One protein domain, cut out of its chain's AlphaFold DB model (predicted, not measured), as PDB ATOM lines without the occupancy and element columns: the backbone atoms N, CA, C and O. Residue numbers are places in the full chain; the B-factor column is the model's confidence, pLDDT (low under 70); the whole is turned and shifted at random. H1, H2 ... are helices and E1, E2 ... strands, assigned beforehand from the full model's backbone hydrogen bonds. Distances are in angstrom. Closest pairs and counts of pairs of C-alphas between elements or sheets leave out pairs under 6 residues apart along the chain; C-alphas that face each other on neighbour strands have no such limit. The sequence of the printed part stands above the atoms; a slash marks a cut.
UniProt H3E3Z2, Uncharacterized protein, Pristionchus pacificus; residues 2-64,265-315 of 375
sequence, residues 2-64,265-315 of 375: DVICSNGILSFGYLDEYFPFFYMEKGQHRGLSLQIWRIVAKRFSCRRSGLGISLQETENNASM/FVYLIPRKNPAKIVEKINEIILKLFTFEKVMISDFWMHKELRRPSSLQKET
ATOM      1  N   ASP A   2    -169.587 142.099 106.880       55.28
ATOM      2  CA  ASP A   2    -168.389 142.125 107.720       55.28
ATOM      3  C   ASP A   2    -167.150 142.072 106.822       55.28
ATOM      4  O   ASP A   2    -166.936 141.109 106.079       55.28
ATOM      5  N   VAL A   3    -166.381 143.160 106.814       73.88
ATOM      6  CA  VAL A   3    -165.251 143.332 105.899       73.88
ATOM      7  C   VAL A   3    -164.040 142.612 106.484       73.88
ATOM      8  O   VAL A   3    -163.268 143.182 107.244       73.88
ATOM      9  N   ILE A   4    -163.870 141.342 106.116       86.19
ATOM     10  CA  ILE A   4    -162.673 140.554 106.455       86.19
ATOM     11  C   ILE A   4    -161.418 141.040 105.702       86.19
ATOM     12  O   ILE A   4    -160.294 140.723 106.078       86.19
ATOM     13  N   CYS A   5    -161.603 141.816 104.629       89.25
ATOM     14  CA  CYS A   5    -160.540 142.208 103.710       89.25
ATOM     15  C   CYS A   5    -160.257 143.704 103.762       89.25
ATOM     16  O   CYS A   5    -160.939 144.506 103.122       89.25
ATOM     17  N   SER A   6    -159.198 144.076 104.477       85.00
ATOM     18  CA  SER A   6    -158.670 145.438 104.476       85.00
ATOM     19  C   SER A   6    -158.156 145.783 103.076       85.00
ATOM     20  O   SER A   6    -157.312 145.080 102.523       85.00
ATOM     21  N   ASN A   7    -158.700 146.838 102.461       89.12
ATOM     22  CA  ASN A   7    -158.362 147.268 101.094       89.12
ATOM     23  C   ASN A   7    -158.575 146.179 100.021       89.12
ATOM     24  O   ASN A   7    -157.905 146.157  98.986       89.12
ATOM     25  N   GLY A   8    -159.505 145.249 100.269       89.00
ATOM     26  CA  GLY A   8    -159.770 144.126  99.370       89.00
ATOM     27  C   GLY A   8    -158.698 143.031  99.397       89.00
ATOM     28  O   GLY A   8    -158.707 142.175  98.512       89.00
ATOM     29  N   ILE A   9    -157.796 143.033 100.382       90.19
ATOM     30  CA  ILE A   9    -156.773 142.000 100.569       90.19
ATOM     31  C   ILE A   9    -157.120 141.161 101.801       90.19
ATOM     32  O   ILE A   9    -157.359 141.705 102.876       90.19
ATOM     33  N   LEU A  10    -157.141 139.835 101.641       90.62
ATOM     34  CA  LEU A  10    -157.187 138.901 102.767       90.62
ATOM     35  C   LEU A  10    -155.755 138.599 103.212       90.62
ATOM     36  O   LEU A  10    -155.029 137.926 102.477       90.62
ATOM     37  N   SER A  11    -155.354 139.097 104.377       88.06
ATOM     38  CA  SER A  11    -154.031 138.833 104.951       88.06
ATOM     39  C   SER A  11    -154.060 137.604 105.853       88.06
ATOM     40  O   SER A  11    -154.937 137.491 106.708       88.06
ATOM     41  N   PHE A  12    -153.082 136.716 105.703       85.38
ATOM     42  CA  PHE A  12    -152.867 135.581 106.605       85.38
ATOM     43  C   PHE A  12    -151.403 135.545 107.064       85.38
ATOM     44  O   PHE A  12    -150.509 135.950 106.319       85.38
ATOM     45  N   GLY A  13    -151.179 135.121 108.307       82.88
ATOM     46  CA  GLY A  13    -149.840 134.887 108.850       82.88
ATOM     47  C   GLY A  13    -149.336 133.487 108.508       82.88
ATOM     48  O   GLY A  13    -150.124 132.609 108.151       82.88
ATOM     49  N   TYR A  14    -148.028 133.290 108.626       80.38
ATOM     50  CA  TYR A  14    -147.356 131.998 108.480       80.38
ATOM     51  C   TYR A  14    -146.247 131.904 109.527       80.38
ATOM     52  O   TYR A  14    -145.713 132.943 109.912       80.38
ATOM     53  N   LEU A  15    -145.962 130.692 110.007       69.00
ATOM     54  CA  LEU A  15    -144.963 130.467 111.051       69.00
ATOM     55  C   LEU A  15    -143.571 130.320 110.426       69.00
ATOM     56  O   LEU A  15    -142.725 131.140 110.731       69.00
ATOM     57  N   ASP A  16    -143.386 129.446 109.429       70.62
ATOM     58  CA  ASP A  16    -142.105 129.277 108.720       70.62
ATOM     59  C   ASP A  16    -142.273 128.641 107.326       70.62
ATOM     60  O   ASP A  16    -143.388 128.313 106.902       70.62
ATOM     61  N   GLU A  17    -141.166 128.481 106.586       74.06
ATOM     62  CA  GLU A  17    -141.121 127.653 105.375       74.06
ATOM     63  C   GLU A  17    -141.356 126.175 105.723       74.06
ATOM     64  O   GLU A  17    -140.539 125.506 106.347       74.06
ATOM     65  N   TYR A  18    -142.497 125.658 105.282       76.38
ATOM     66  CA  TYR A  18    -142.990 124.319 105.530       76.38
ATOM     67  C   TYR A  18    -143.525 123.665 104.248       76.38
ATOM     68  O   TYR A  18    -144.678 123.846 103.841       76.38
ATOM     69  N   PHE A  19    -142.682 122.886 103.578       78.31
ATOM     70  CA  PHE A  19    -143.043 122.191 102.343       78.31
ATOM     71  C   PHE A  19    -144.013 121.016 102.598       78.31
ATOM     72  O   PHE A  19    -143.834 120.299 103.577       78.31
ATOM     73  N   PRO A  20    -145.022 120.754 101.742       78.88
ATOM     74  CA  PRO A  20    -145.441 121.513 100.556       78.88
ATOM     75  C   PRO A  20    -146.530 122.563 100.852       78.88
ATOM     76  O   PRO A  20    -147.168 123.084  99.936       78.88
ATOM     77  N   PHE A  21    -146.809 122.874 102.118       81.25
ATOM     78  CA  PHE A  21    -147.936 123.732 102.499       81.25
ATOM     79  C   PHE A  21    -147.652 125.219 102.307       81.25
ATOM     80  O   PHE A  21    -148.540 125.970 101.891       81.25
ATOM     81  N   PHE A  22    -146.426 125.638 102.593       84.44
ATOM     82  CA  PHE A  22    -145.973 127.011 102.512       84.44
ATOM     83  C   PHE A  22    -144.458 127.043 102.287       84.44
ATOM     84  O   PHE A  22    -143.709 126.725 103.190       84.44
ATOM     85  N   TYR A  23    -143.969 127.403 101.108       85.31
ATOM     86  CA  TYR A  23    -142.522 127.428 100.840       85.31
ATOM     87  C   TYR A  23    -142.171 128.512  99.824       85.31
ATOM     88  O   TYR A  23    -143.048 129.020  99.119       85.31
ATOM     89  N   MET A  24    -140.895 128.888  99.746       83.94
ATOM     90  CA  MET A  24    -140.405 129.845  98.757       83.94
ATOM     91  C   MET A  24    -139.822 129.127  97.545       83.94
ATOM     92  O   MET A  24    -138.942 128.281  97.658       83.94
ATOM     93  N   GLU A  25    -140.270 129.511  96.351       84.50
ATOM     94  CA  GLU A  25    -139.681 129.052  95.098       84.50
ATOM     95  C   GLU A  25    -139.395 130.256  94.198       84.50
ATOM     96  O   GLU A  25    -140.305 130.991  93.812       84.50
ATOM     97  N   LYS A  26    -138.118 130.472  93.852       88.06
ATOM     98  CA  LYS A  26    -137.672 131.593  92.995       88.06
ATOM     99  C   LYS A  26    -138.143 132.968  93.504       88.06
ATOM    100  O   LYS A  26    -138.575 133.813  92.724       88.06
ATOM    101  N   GLY A  27    -138.095 133.174  94.821       87.31
ATOM    102  CA  GLY A  27    -138.513 134.427  95.461       87.31
ATOM    103  C   GLY A  27    -140.030 134.637  95.530       87.31
ATOM    104  O   GLY A  27    -140.473 135.734  95.860       87.31
ATOM    105  N   GLN A  28    -140.839 133.620  95.212       88.62
ATOM    106  CA  GLN A  28    -142.294 133.668  95.342       88.62
ATOM    107  C   GLN A  28    -142.790 132.605  96.318       88.62
ATOM    108  O   GLN A  28    -142.411 131.440  96.217       88.62
ATOM    109  N   HIS A  29    -143.711 132.991  97.201       87.19
ATOM    110  CA  HIS A  29    -144.384 132.036  98.074       87.19
ATOM    111  C   HIS A  29    -145.312 131.118  97.270       87.19
ATOM    112  O   HIS A  29    -146.114 131.570  96.439       87.19
ATOM    113  N   ARG A  30    -145.216 129.823  97.556       87.25
ATOM    114  CA  ARG A  30    -146.000 128.725  96.990       87.25
ATOM    115  C   ARG A  30    -146.474 127.783  98.093       87.25
ATOM    116  O   ARG A  30    -146.188 127.998  99.269       87.25
ATOM    117  N   GLY A  31    -147.255 126.782  97.703       86.75
ATOM    118  CA  GLY A  31    -147.737 125.742  98.597       86.75
ATOM    119  C   GLY A  31    -149.249 125.663  98.746       86.75
ATOM    120  O   GLY A  31    -150.011 126.557  98.352       86.75
ATOM    121  N   LEU A  32    -149.677 124.541  99.317       84.81
ATOM    122  CA  LEU A  32    -151.075 124.143  99.440       84.81
ATOM    123  C   LEU A  32    -151.915 125.157 100.227       84.81
ATOM    124  O   LEU A  32    -152.977 125.586  99.767       84.81
ATOM    125  N   SER A  33    -151.419 125.603 101.383       86.19
ATOM    126  CA  SER A  33    -152.139 126.533 102.260       86.19
ATOM    127  C   SER A  33    -152.378 127.877 101.578       86.19
ATOM    128  O   SER A  33    -153.461 128.448 101.697       86.19
ATOM    129  N   LEU A  34    -151.422 128.358 100.777       89.19
ATOM    130  CA  LEU A  34    -151.596 129.579  99.986       89.19
ATOM    131  C   LEU A  34    -152.731 129.432  98.956       89.19
ATOM    132  O   LEU A  34    -153.481 130.381  98.716       89.19
ATOM    133  N   GLN A  35    -152.881 128.255  98.342       89.00
ATOM    134  CA  GLN A  35    -153.961 127.996  97.383       89.00
ATOM    135  C   GLN A  35    -155.325 127.938  98.068       89.00
ATOM    136  O   GLN A  35    -156.278 128.543  97.569       89.00
ATOM    137  N   ILE A  36    -155.400 127.316  99.245       89.50
ATOM    138  CA  ILE A  36    -156.604 127.318 100.084       89.50
ATOM    139  C   ILE A  36    -156.997 128.761 100.431       89.50
ATOM    140  O   ILE A  36    -158.132 129.171 100.173       89.50
ATOM    141  N   TRP A  37    -156.053 129.587 100.892       91.69
ATOM    142  CA  TRP A  37    -156.326 130.988 101.227       91.69
ATOM    143  C   TRP A  37    -156.745 131.845 100.028       91.69
ATOM    144  O   TRP A  37    -157.574 132.744 100.182       91.69
ATOM    145  N   ARG A  38    -156.266 131.550  98.813       92.44
ATOM    146  CA  ARG A  38    -156.767 132.190  97.581       92.44
ATOM    147  C   ARG A  38    -158.239 131.859  97.324       92.44
ATOM    148  O   ARG A  38    -159.001 132.739  96.918       92.44
ATOM    149  N   ILE A  39    -158.652 130.616  97.569       92.50
ATOM    150  CA  ILE A  39    -160.054 130.194  97.427       92.50
ATOM    151  C   ILE A  39    -160.920 130.877  98.485       92.50
ATOM    152  O   ILE A  39    -161.981 131.410  98.149       92.50
ATOM    153  N   VAL A  40    -160.453 130.922  99.736       92.62
ATOM    154  CA  VAL A  40    -161.132 131.638 100.824       92.62
ATOM    155  C   VAL A  40    -161.295 133.115 100.457       92.62
ATOM    156  O   VAL A  40    -162.419 133.613 100.445       92.62
ATOM    157  N   ALA A  41    -160.226 133.797 100.037       93.75
ATOM    158  CA  ALA A  41    -160.276 135.193  99.601       93.75
ATOM    159  C   ALA A  41    -161.330 135.419  98.503       93.75
ATOM    160  O   ALA A  41    -162.153 136.329  98.608       93.75
ATOM    161  N   LYS A  42    -161.376 134.540  97.492       94.19
ATOM    162  CA  LYS A  42    -162.374 134.606  96.414       94.19
ATOM    163  C   LYS A  42    -163.809 134.445  96.932       94.19
ATOM    164  O   LYS A  42    -164.704 135.139  96.462       94.19
ATOM    165  N   ARG A  43    -164.045 133.562  97.910       94.25
ATOM    166  CA  ARG A  43    -165.373 133.333  98.525       94.25
ATOM    167  C   ARG A  43    -165.859 134.494  99.393       94.25
ATOM    168  O   ARG A  43    -167.066 134.635  99.586       94.25
ATOM    169  N   PHE A  44    -164.942 135.316  99.891       93.50
ATOM    170  CA  PHE A  44    -165.239 136.561 100.602       93.50
ATOM    171  C   PHE A  44    -165.209 137.799  99.688       93.50
ATOM    172  O   PHE A  44    -165.252 138.922 100.183       93.50
ATOM    173  N   SER A  45    -165.167 137.613  98.362       94.19
ATOM    174  CA  SER A  45    -165.103 138.697  97.368       94.19
ATOM    175  C   SER A  45    -163.888 139.618  97.533       94.19
ATOM    176  O   SER A  45    -163.925 140.793  97.171       94.19
ATOM    177  N   CYS A  46    -162.789 139.090  98.066       94.19
ATOM    178  CA  CYS A  46    -161.536 139.820  98.195       94.19
ATOM    179  C   CYS A  46    -160.781 139.784  96.866       94.19
ATOM    180  O   CYS A  46    -160.763 138.770  96.167       94.19
ATOM    181  N   ARG A  47    -160.135 140.897  96.508       93.25
ATOM    182  CA  ARG A  47    -159.417 141.049  95.238       93.25
ATOM    183  C   ARG A  47    -158.203 140.123  95.175       93.25
ATOM    184  O   ARG A  47    -157.914 139.583  94.109       93.25
ATOM    185  N   ARG A  48    -157.468 139.973  96.286       91.25
ATOM    186  CA  ARG A  48    -156.265 139.125  96.399       91.25
ATOM    187  C   ARG A  48    -156.114 138.559  97.815       91.25
ATOM    188  O   ARG A  48    -156.594 139.153  98.777       91.25
ATOM    189  N   SER A  49    -155.415 137.434  97.938       89.19
ATOM    190  CA  SER A  49    -154.834 136.982  99.208       89.19
ATOM    191  C   SER A  49    -153.409 137.523  99.313       89.19
ATOM    192  O   SER A  49    -152.631 137.370  98.368       89.19
ATOM    193  N   GLY A  50    -153.080 138.157 100.429       84.19
ATOM    194  CA  GLY A  50    -151.756 138.692 100.710       84.19
ATOM    195  C   GLY A  50    -151.106 137.927 101.848       84.19
ATOM    196  O   GLY A  50    -151.773 137.509 102.794       84.19
ATOM    197  N   LEU A  51    -149.797 137.772 101.750       82.56
ATOM    198  CA  LEU A  51    -148.999 137.306 102.862       82.56
ATOM    199  C   LEU A  51    -148.837 138.433 103.876       82.56
ATOM    200  O   LEU A  51    -148.480 139.554 103.515       82.56
ATOM    201  N   GLY A  52    -149.218 138.147 105.116       78.31
ATOM    202  CA  GLY A  52    -149.082 139.056 106.241       78.31
ATOM    203  C   GLY A  52    -147.735 138.896 106.936       78.31
ATOM    204  O   GLY A  52    -146.726 138.552 106.328       78.31
ATOM    205  N   ILE A  53    -147.747 139.162 108.237       73.81
ATOM    206  CA  ILE A  53    -146.578 139.083 109.110       73.81
ATOM    207  C   ILE A  53    -146.167 137.609 109.261       73.81
ATOM    208  O   ILE A  53    -147.023 136.763 109.536       73.81
ATOM    209  N   SER A  54    -144.874 137.320 109.072       69.88
ATOM    210  CA  SER A  54    -144.267 136.072 109.550       69.88
ATOM    211  C   SER A  54    -144.376 136.086 111.068       69.88
ATOM    212  O   SER A  54    -143.875 136.996 111.734       69.88
ATOM    213  N   LEU A  55    -145.129 135.136 111.601       67.44
ATOM    214  CA  LEU A  55    -145.178 134.904 113.028       67.44
ATOM    215  C   LEU A  55    -143.863 134.202 113.353       67.44
ATOM    216  O   LEU A  55    -143.768 133.003 113.151       67.44
ATOM    217  N   GLN A  56    -142.848 134.946 113.798       60.38
ATOM    218  CA  GLN A  56    -141.688 134.318 114.422       60.38
ATOM    219  C   GLN A  56    -142.210 133.513 115.605       60.38
ATOM    220  O   GLN A  56    -142.726 134.075 116.576       60.38
ATOM    221  N   GLU A  57    -142.167 132.197 115.470       52.66
ATOM    222  CA  GLU A  57    -142.589 131.308 116.524       52.66
ATOM    223  C   GLU A  57    -141.607 131.452 117.687       52.66
ATOM    224  O   GLU A  57    -140.390 131.369 117.526       52.66
ATOM    225  N   THR A  58    -142.138 131.706 118.878       44.75
ATOM    226  CA  THR A  58    -141.444 131.458 120.141       44.75
ATOM    227  C   THR A  58    -141.190 129.955 120.254       44.75
ATOM    228  O   THR A  58    -141.999 129.246 120.843       44.75
ATOM    229  N   GLU A  59    -140.121 129.515 119.594       43.03
ATOM    230  CA  GLU A  59    -139.279 128.307 119.649       43.03
ATOM    231  C   GLU A  59    -139.804 126.928 120.088       43.03
ATOM    232  O   GLU A  59    -139.116 125.960 119.796       43.03
ATOM    233  N   ASN A  60    -140.960 126.747 120.733       43.72
ATOM    234  CA  ASN A  60    -141.099 125.552 121.571       43.72
ATOM    235  C   ASN A  60    -142.220 124.555 121.292       43.72
ATOM    236  O   ASN A  60    -142.102 123.506 121.900       43.72
ATOM    237  N   ASN A  61    -143.268 124.757 120.472       43.41
ATOM    238  CA  ASN A  61    -144.374 123.764 120.514       43.41
ATOM    239  C   ASN A  61    -145.322 123.598 119.305       43.41
ATOM    240  O   ASN A  61    -146.356 122.950 119.472       43.41
ATOM    241  N   ALA A  62    -145.050 124.120 118.103       43.41
ATOM    242  CA  ALA A  62    -145.984 123.913 116.979       43.41
ATOM    243  C   ALA A  62    -145.358 123.388 115.680       43.41
ATOM    244  O   ALA A  62    -145.789 123.744 114.584       43.41
ATOM    245  N   SER A  63    -144.428 122.433 115.759       50.06
ATOM    246  CA  SER A  63    -144.128 121.617 114.580       50.06
ATOM    247  C   SER A  63    -145.253 120.596 114.361       50.06
ATOM    248  O   SER A  63    -145.262 119.508 114.936       50.06
ATOM    249  N   MET A  64    -146.236 120.964 113.531       53.97
ATOM    250  CA  MET A  64    -147.292 120.082 113.003       53.97
ATOM    251  C   MET A  64    -146.710 119.082 111.994       53.97
ATOM    252  O   MET A  64    -146.998 119.130 110.792       53.97
ATOM    253  N   PHE A 265    -153.458 119.372 110.950       69.81
ATOM    254  CA  PHE A 265    -153.246 120.720 110.428       69.81
ATOM    255  C   PHE A 265    -154.380 121.639 110.869       69.81
ATOM    256  O   PHE A 265    -155.547 121.395 110.555       69.81
ATOM    257  N   VAL A 266    -154.034 122.714 111.578       76.81
ATOM    258  CA  VAL A 266    -155.011 123.662 112.119       76.81
ATOM    259  C   VAL A 266    -154.735 125.064 111.593       76.81
ATOM    260  O   VAL A 266    -153.610 125.554 111.636       76.81
ATOM    261  N   TYR A 267    -155.780 125.741 111.120       82.69
ATOM    262  CA  TYR A 267    -155.697 127.152 110.753       82.69
ATOM    263  C   TYR A 267    -156.052 128.018 111.958       82.69
ATOM    264  O   TYR A 267    -157.187 128.006 112.436       82.69
ATOM    265  N   LEU A 268    -155.084 128.796 112.437       84.81
ATOM    266  CA  LEU A 268    -155.289 129.716 113.550       84.81
ATOM    267  C   LEU A 268    -155.916 131.019 113.048       84.81
ATOM    268  O   LEU A 268    -155.357 131.715 112.199       84.81
ATOM    269  N   ILE A 269    -157.087 131.365 113.586       85.81
ATOM    270  CA  ILE A 269    -157.797 132.603 113.254       85.81
ATOM    271  C   ILE A 269    -157.790 133.521 114.484       85.81
ATOM    272  O   ILE A 269    -158.153 133.080 115.576       85.81
ATOM    273  N   PRO A 270    -157.413 134.810 114.348       84.81
ATOM    274  CA  PRO A 270    -157.416 135.741 115.471       84.81
ATOM    275  C   PRO A 270    -158.786 135.837 116.151       84.81
ATOM    276  O   PRO A 270    -159.797 136.025 115.472       84.81
ATOM    277  N   ARG A 271    -158.804 135.818 117.492       85.62
ATOM    278  CA  ARG A 271    -160.033 135.884 118.315       85.62
ATOM    279  C   ARG A 271    -160.900 137.123 118.064       85.62
ATOM    280  O   ARG A 271    -162.089 137.097 118.339       85.62
ATOM    281  N   LYS A 272    -160.315 138.201 117.534       88.50
ATOM    282  CA  LYS A 272    -161.033 139.435 117.171       88.50
ATOM    283  C   LYS A 272    -162.014 139.262 116.004       88.50
ATOM    284  O   LYS A 272    -162.820 140.153 115.761       88.50
ATOM    285  N   ASN A 273    -161.917 138.169 115.245       87.56
ATOM    286  CA  ASN A 273    -162.817 137.922 114.126       87.56
ATOM    287  C   ASN A 273    -164.183 137.413 114.624       87.56
ATOM    288  O   ASN A 273    -164.218 136.536 115.487       87.56
ATOM    289  N   PRO A 274    -165.307 137.900 114.064       91.81
ATOM    290  CA  PRO A 274    -166.638 137.391 114.384       91.81
ATOM    291  C   PRO A 274    -166.763 135.879 114.155       91.81
ATOM    292  O   PRO A 274    -166.297 135.363 113.137       91.81
ATOM    293  N   ALA A 275    -167.480 135.184 115.045       91.75
ATOM    294  CA  ALA A 275    -167.705 133.735 114.964       91.75
ATOM    295  C   ALA A 275    -168.261 133.293 113.599       91.75
ATOM    296  O   ALA A 275    -167.768 132.344 113.001       91.75
ATOM    297  N   LYS A 276    -169.190 134.069 113.029       92.62
ATOM    298  CA  LYS A 276    -169.771 133.816 111.702       92.62
ATOM    299  C   LYS A 276    -168.731 133.771 110.573       92.62
ATOM    300  O   LYS A 276    -168.899 133.043 109.597       92.62
ATOM    301  N   ILE A 277    -167.661 134.563 110.677       91.31
ATOM    302  CA  ILE A 277    -166.562 134.539 109.705       91.31
ATOM    303  C   ILE A 277    -165.763 133.247 109.859       91.31
ATOM    304  O   ILE A 277    -165.475 132.593 108.859       91.31
ATOM    305  N   VAL A 278    -165.439 132.877 111.100       91.69
ATOM    306  CA  VAL A 278    -164.715 131.642 111.431       91.69
ATOM    307  C   VAL A 278    -165.487 130.419 110.940       91.69
ATOM    308  O   VAL A 278    -164.931 129.597 110.220       91.69
ATOM    309  N   GLU A 279    -166.785 130.340 111.235       93.31
ATOM    310  CA  GLU A 279    -167.674 129.267 110.775       93.31
ATOM    311  C   GLU A 279    -167.697 129.163 109.251       93.31
ATOM    312  O   GLU A 279    -167.567 128.072 108.703       93.31
ATOM    313  N   LYS A 280    -167.790 130.297 108.552       93.94
ATOM    314  CA  LYS A 280    -167.785 130.314 107.087       93.94
ATOM    315  C   LYS A 280    -166.434 129.893 106.501       93.94
ATOM    316  O   LYS A 280    -166.408 129.220 105.473       93.94
ATOM    317  N   ILE A 281    -165.313 130.273 107.120       91.81
ATOM    318  CA  ILE A 281    -163.980 129.788 106.723       91.81
ATOM    319  C   ILE A 281    -163.899 128.273 106.924       91.81
ATOM    320  O   ILE A 281    -163.520 127.566 105.992       91.81
ATOM    321  N   ASN A 282    -164.325 127.777 108.086       90.94
ATOM    322  CA  ASN A 282    -164.364 126.348 108.386       90.94
ATOM    323  C   ASN A 282    -165.237 125.592 107.381       90.94
ATOM    324  O   ASN A 282    -164.808 124.574 106.853       90.94
ATOM    325  N   GLU A 283    -166.416 126.113 107.035       93.94
ATOM    326  CA  GLU A 283    -167.294 125.528 106.019       93.94
ATOM    327  C   GLU A 283    -166.601 125.438 104.649       93.94
ATOM    328  O   GLU A 283    -166.683 124.411 103.975       93.94
ATOM    329  N   ILE A 284    -165.894 126.494 104.224       91.12
ATOM    330  CA  ILE A 284    -165.145 126.498 102.959       91.12
ATOM    331  C   ILE A 284    -164.036 125.441 102.988       91.12
ATOM    332  O   ILE A 284    -163.914 124.670 102.037       91.12
ATOM    333  N   ILE A 285    -163.249 125.399 104.063       88.19
ATOM    334  CA  ILE A 285    -162.124 124.470 104.222       88.19
ATOM    335  C   ILE A 285    -162.625 123.022 104.268       88.19
ATOM    336  O   ILE A 285    -162.131 122.180 103.525       88.19
ATOM    337  N   LEU A 286    -163.666 122.737 105.053       87.50
ATOM    338  CA  LEU A 286    -164.279 121.409 105.133       87.50
ATOM    339  C   LEU A 286    -164.844 120.960 103.786       87.50
ATOM    340  O   LEU A 286    -164.677 119.799 103.413       87.50
ATOM    341  N   LYS A 287    -165.466 121.862 103.015       88.06
ATOM    342  CA  LYS A 287    -165.927 121.548 101.655       88.06
ATOM    343  C   LYS A 287    -164.769 121.237 100.712       88.06
ATOM    344  O   LYS A 287    -164.909 120.330  99.897       88.06
ATOM    345  N   LEU A 288    -163.646 121.951 100.818       83.00
ATOM    346  CA  LEU A 288    -162.446 121.667 100.024       83.00
ATOM    347  C   LEU A 288    -161.879 120.281 100.348       83.00
ATOM    348  O   LEU A 288    -161.690 119.491  99.429       83.00
ATOM    349  N   PHE A 289    -161.708 119.953 101.632       78.75
ATOM    350  CA  PHE A 289    -161.229 118.633 102.053       78.75
ATOM    351  C   PHE A 289    -162.203 117.506 101.698       78.75
ATOM    352  O   PHE A 289    -161.786 116.446 101.239       78.75
ATOM    353  N   THR A 290    -163.511 117.725 101.861       79.56
ATOM    354  CA  THR A 290    -164.529 116.734 101.473       79.56
ATOM    355  C   THR A 290    -164.494 116.484  99.968       79.56
ATOM    356  O   THR A 290    -164.572 115.341  99.529       79.56
ATOM    357  N   PHE A 291    -164.336 117.542  99.167       76.25
ATOM    358  CA  PHE A 291    -164.224 117.428  97.717       76.25
ATOM    359  C   PHE A 291    -162.945 116.691  97.291       76.25
ATOM    360  O   PHE A 291    -163.010 115.827  96.421       76.25
ATOM    361  N   GLU A 292    -161.807 116.972  97.930       66.12
ATOM    362  CA  GLU A 292    -160.544 116.261  97.688       66.12
ATOM    363  C   GLU A 292    -160.658 114.773  98.038       66.12
ATOM    364  O   GLU A 292    -160.375 113.919  97.199       66.12
ATOM    365  N   LYS A 293    -161.187 114.454  99.226       63.84
ATOM    366  CA  LYS A 293    -161.380 113.072  99.682       63.84
ATOM    367  C   LYS A 293    -162.293 112.257  98.757       63.84
ATOM    368  O   LYS A 293    -162.069 111.063  98.592       63.84
ATOM    369  N   VAL A 294    -163.338 112.874  98.196       56.31
ATOM    370  CA  VAL A 294    -164.380 112.170  97.423       56.31
ATOM    371  C   VAL A 294    -164.085 112.114  95.924       56.31
ATOM    372  O   VAL A 294    -164.386 111.101  95.300       56.31
ATOM    373  N   MET A 295    -163.532 113.173  95.323       46.56
ATOM    374  CA  MET A 295    -163.395 113.250  93.862       46.56
ATOM    375  C   MET A 295    -161.966 113.127  93.344       46.56
ATOM    376  O   MET A 295    -161.794 112.734  92.192       46.56
ATOM    377  N   ILE A 296    -160.946 113.502  94.119       54.25
ATOM    378  CA  ILE A 296    -159.598 113.636  93.565       54.25
ATOM    379  C   ILE A 296    -158.560 113.306  94.630       54.25
ATOM    380  O   ILE A 296    -158.027 114.214  95.265       54.25
ATOM    381  N   SER A 297    -158.271 112.009  94.826       50.41
ATOM    382  CA  SER A 297    -157.216 111.603  95.761       50.41
ATOM    383  C   SER A 297    -155.929 112.341  95.389       50.41
ATOM    384  O   SER A 297    -155.386 112.195  94.289       50.41
ATOM    385  N   ASP A 298    -155.490 113.194  96.310       63.50
ATOM    386  CA  ASP A 298    -154.184 113.838  96.311       63.50
ATOM    387  C   ASP A 298    -153.938 114.862  95.191       63.50
ATOM    388  O   ASP A 298    -152.781 115.176  94.915       63.50
ATOM    389  N   PHE A 299    -154.962 115.404  94.522       71.00
ATOM    390  CA  PHE A 299    -154.748 116.332  93.395       71.00
ATOM    391  C   PHE A 299    -153.861 117.518  93.743       71.00
ATOM    392  O   PHE A 299    -152.943 117.848  92.992       71.00
ATOM    393  N   TRP A 300    -154.149 118.181  94.863       69.81
ATOM    394  CA  TRP A 300    -153.420 119.385  95.225       69.81
ATOM    395  C   TRP A 300    -151.996 119.058  95.664       69.81
ATOM    396  O   TRP A 300    -151.072 119.767  95.275       69.81
ATOM    397  N   MET A 301    -151.809 117.934  96.358       69.50
ATOM    398  CA  MET A 301    -150.484 117.399  96.670       69.50
ATOM    399  C   MET A 301    -149.698 117.067  95.395       69.50
ATOM    400  O   MET A 301    -148.561 117.494  95.253       69.50
ATOM    401  N   HIS A 302    -150.309 116.405  94.410       70.44
ATOM    402  CA  HIS A 302    -149.665 116.076  93.128       70.44
ATOM    403  C   HIS A 302    -149.379 117.292  92.253       70.44
ATOM    404  O   HIS A 302    -148.518 117.237  91.381       70.44
ATOM    405  N   LYS A 303    -150.162 118.357  92.413       76.00
ATOM    406  CA  LYS A 303    -149.959 119.608  91.692       76.00
ATOM    407  C   LYS A 303    -148.774 120.384  92.262       76.00
ATOM    408  O   LYS A 303    -148.060 121.013  91.486       76.00
ATOM    409  N   GLU A 304    -148.594 120.359  93.583       75.88
ATOM    410  CA  GLU A 304    -147.469 121.029  94.241       75.88
ATOM    411  C   GLU A 304    -146.173 120.220  94.171       75.88
ATOM    412  O   GLU A 304    -145.120 120.810  93.969       75.88
ATOM    413  N   LEU A 305    -146.240 118.893  94.278       72.19
ATOM    414  CA  LEU A 305    -145.078 118.015  94.143       72.19
ATOM    415  C   LEU A 305    -144.728 117.839  92.656       72.19
ATOM    416  O   LEU A 305    -145.531 117.319  91.876       72.19
ATOM    417  N   ARG A 306    -143.517 118.220  92.234       66.69
ATOM    418  CA  ARG A 306    -142.993 117.924  90.891       66.69
ATOM    419  C   ARG A 306    -142.772 116.425  90.753       66.69
ATOM    420  O   ARG A 306    -141.666 115.971  90.993       66.69
ATOM    421  N   ARG A 307    -143.815 115.676  90.363       54.62
ATOM    422  CA  ARG A 307    -143.830 114.213  90.132       54.62
ATOM    423  C   ARG A 307    -142.431 113.573  90.096       54.62
ATOM    424  O   ARG A 307    -141.866 113.413  89.010       54.62
ATOM    425  N   PRO A 308    -141.890 113.161  91.245       50.28
ATOM    426  CA  PRO A 308    -140.791 112.232  91.235       50.28
ATOM    427  C   PRO A 308    -141.401 110.853  91.004       50.28
ATOM    428  O   PRO A 308    -142.243 110.390  91.771       50.28
ATOM    429  N   SER A 309    -140.997 110.192  89.925       50.84
ATOM    430  CA  SER A 309    -141.458 108.846  89.561       50.84
ATOM    431  C   SER A 309    -141.152 107.768  90.621       50.84
ATOM    432  O   SER A 309    -141.520 106.616  90.418       50.84
ATOM    433  N   SER A 310    -140.463 108.115  91.716       50.47
ATOM    434  CA  SER A 310    -139.937 107.204  92.738       50.47
ATOM    435  C   SER A 310    -140.785 107.079  94.007       50.47
ATOM    436  O   SER A 310    -140.603 106.102  94.733       50.47
ATOM    437  N   LEU A 311    -141.721 107.997  94.294       54.84
ATOM    438  CA  LEU A 311    -142.640 107.810  95.423       54.84
ATOM    439  C   LEU A 311    -143.792 106.910  94.961       54.84
ATOM    440  O   LEU A 311    -144.759 107.374  94.351       54.84
ATOM    441  N   GLN A 312    -143.676 105.602  95.200       52.12
ATOM    442  CA  GLN A 312    -144.816 104.704  95.044       52.12
ATOM    443  C   GLN A 312    -145.950 105.230  95.925       52.12
ATOM    444  O   GLN A 312    -145.804 105.354  97.137       52.12
ATOM    445  N   LYS A 313    -147.078 105.559  95.290       50.81
ATOM    446  CA  LYS A 313    -148.325 105.899  95.968       50.81
ATOM    447  C   LYS A 313    -148.618 104.823  97.014       50.81
ATOM    448  O   LYS A 313    -148.986 103.701  96.659       50.81
ATOM    449  N   GLU A 314    -148.534 105.179  98.293       47.22
ATOM    450  CA  GLU A 314    -149.340 104.525  99.320       47.22
ATOM    451  C   GLU A 314    -150.791 104.880  99.012       47.22
ATOM    452  O   GLU A 314    -151.379 105.811  99.553       47.22
ATOM    453  N   THR A 315    -151.356 104.187  98.025       43.16
ATOM    454  CA  THR A 315    -152.784 104.253  97.754       43.16
ATOM    455  C   THR A 315    -153.446 103.836  99.064       43.16
ATOM    456  O   THR A 315    -153.103 102.754  99.559       43.16
TER     457      THR A 315
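Overview. This is residues 2 to 64 and 265 to 315 of the 375 residues of an uncharacterized protein of Pristionchus pacificus (UniProt H3E3Z2). A single helix, H1, is sandwiched in the middle between a narrow two-stranded sheet, E1 and E4, and the long helix H2, which crosses it steeply on its other side. A small hairpin, E2 and E3, and the short helix H3 lie toward the end of H1 where it begins, and beyond H3 residues 306 to 312 stick out as a free tail. The 114 printed residues hold three named helices and four named strands, in the order E1, E2, E3, H1, E4, H2, H3, and the class is mixed, helices and strands. The sheet E1 E4 is parallel and the sheet E2 E3 antiparallel. The whole is compact, with a radius of gyration of the C-alphas of 15.4 A and spans of 46 by 35 by 28 A.

Along the chain. E1 is residues 9 to 14, 15.9 A long, and begins at C-alpha 9 at (-156.773, 142.000, 100.569). E2 is residues 23 to 25 and E3 residues 28 to 30, 6.6 A and 6.4 A long. H1, residues 32 to 43, measures 17.0 A. E4, residues 48 to 54, measures 18.1 A. After the cut comes H2, residues 275 to 295, 29.7 A long, which begins at C-alpha 275 at (-167.705, 133.735, 114.964). H3, residues 299 to 304, is 8.7 A long and ends at C-alpha 304 at (-147.469, 121.029, 94.241).

Arrangement. E1 and E4 are parallel neighbours at 34 degrees, with N 50 and O 10 at 2.8 A and N 10 and O 48 at 3.0 A, within hydrogen-bond range. The closest C-alphas of H1 and E4, those of Arg 38 and Ser 49, are 5.4 A apart; those of E1 and H1, Leu 10 and Ala 41, are 5.8 A apart. E2 and E3 form an antiparallel hairpin at 131 degrees, with N 30 and O 23 at 2.8 A, within hydrogen-bond range. E2 is apart from H1, and E3 is only just apart from E4, at 8.5 A. With residues 36 to 40 alone, H1 touches residues 281 to 285 of H2, at a steep tilt of 59 degrees, opposite ways; the closest C-alphas are those of Val 40 and Ile 281, at 6.8 A. With residue 32 alone, H1 only just touches H3, with 3 pairs of C-alphas within 8 A; the closest are Leu 32 and Trp 300, at 6.8 A. H2 and H3 are close but not clearly touching, about perpendicular at 81 degrees, with the C-alphas of Glu 292 and Phe 299 closest at 7.2 A. In H1, H2 and H3 every O i to N i+4 pair is within hydrogen-bond range.

Size, cuts and confidence. The two C-alphas farthest apart, those of Asp 2 and Ser 310, are 47.5 A apart. Residues 65 to 264 are not printed, and C-alphas 64 and 265 are 6.5 A apart across the cut. Of the links printed whole, none is long. The mean pLDDT of the printed part is 77.0; residues under 70 include 54 to 64, 292 to 298 and 306 to 315.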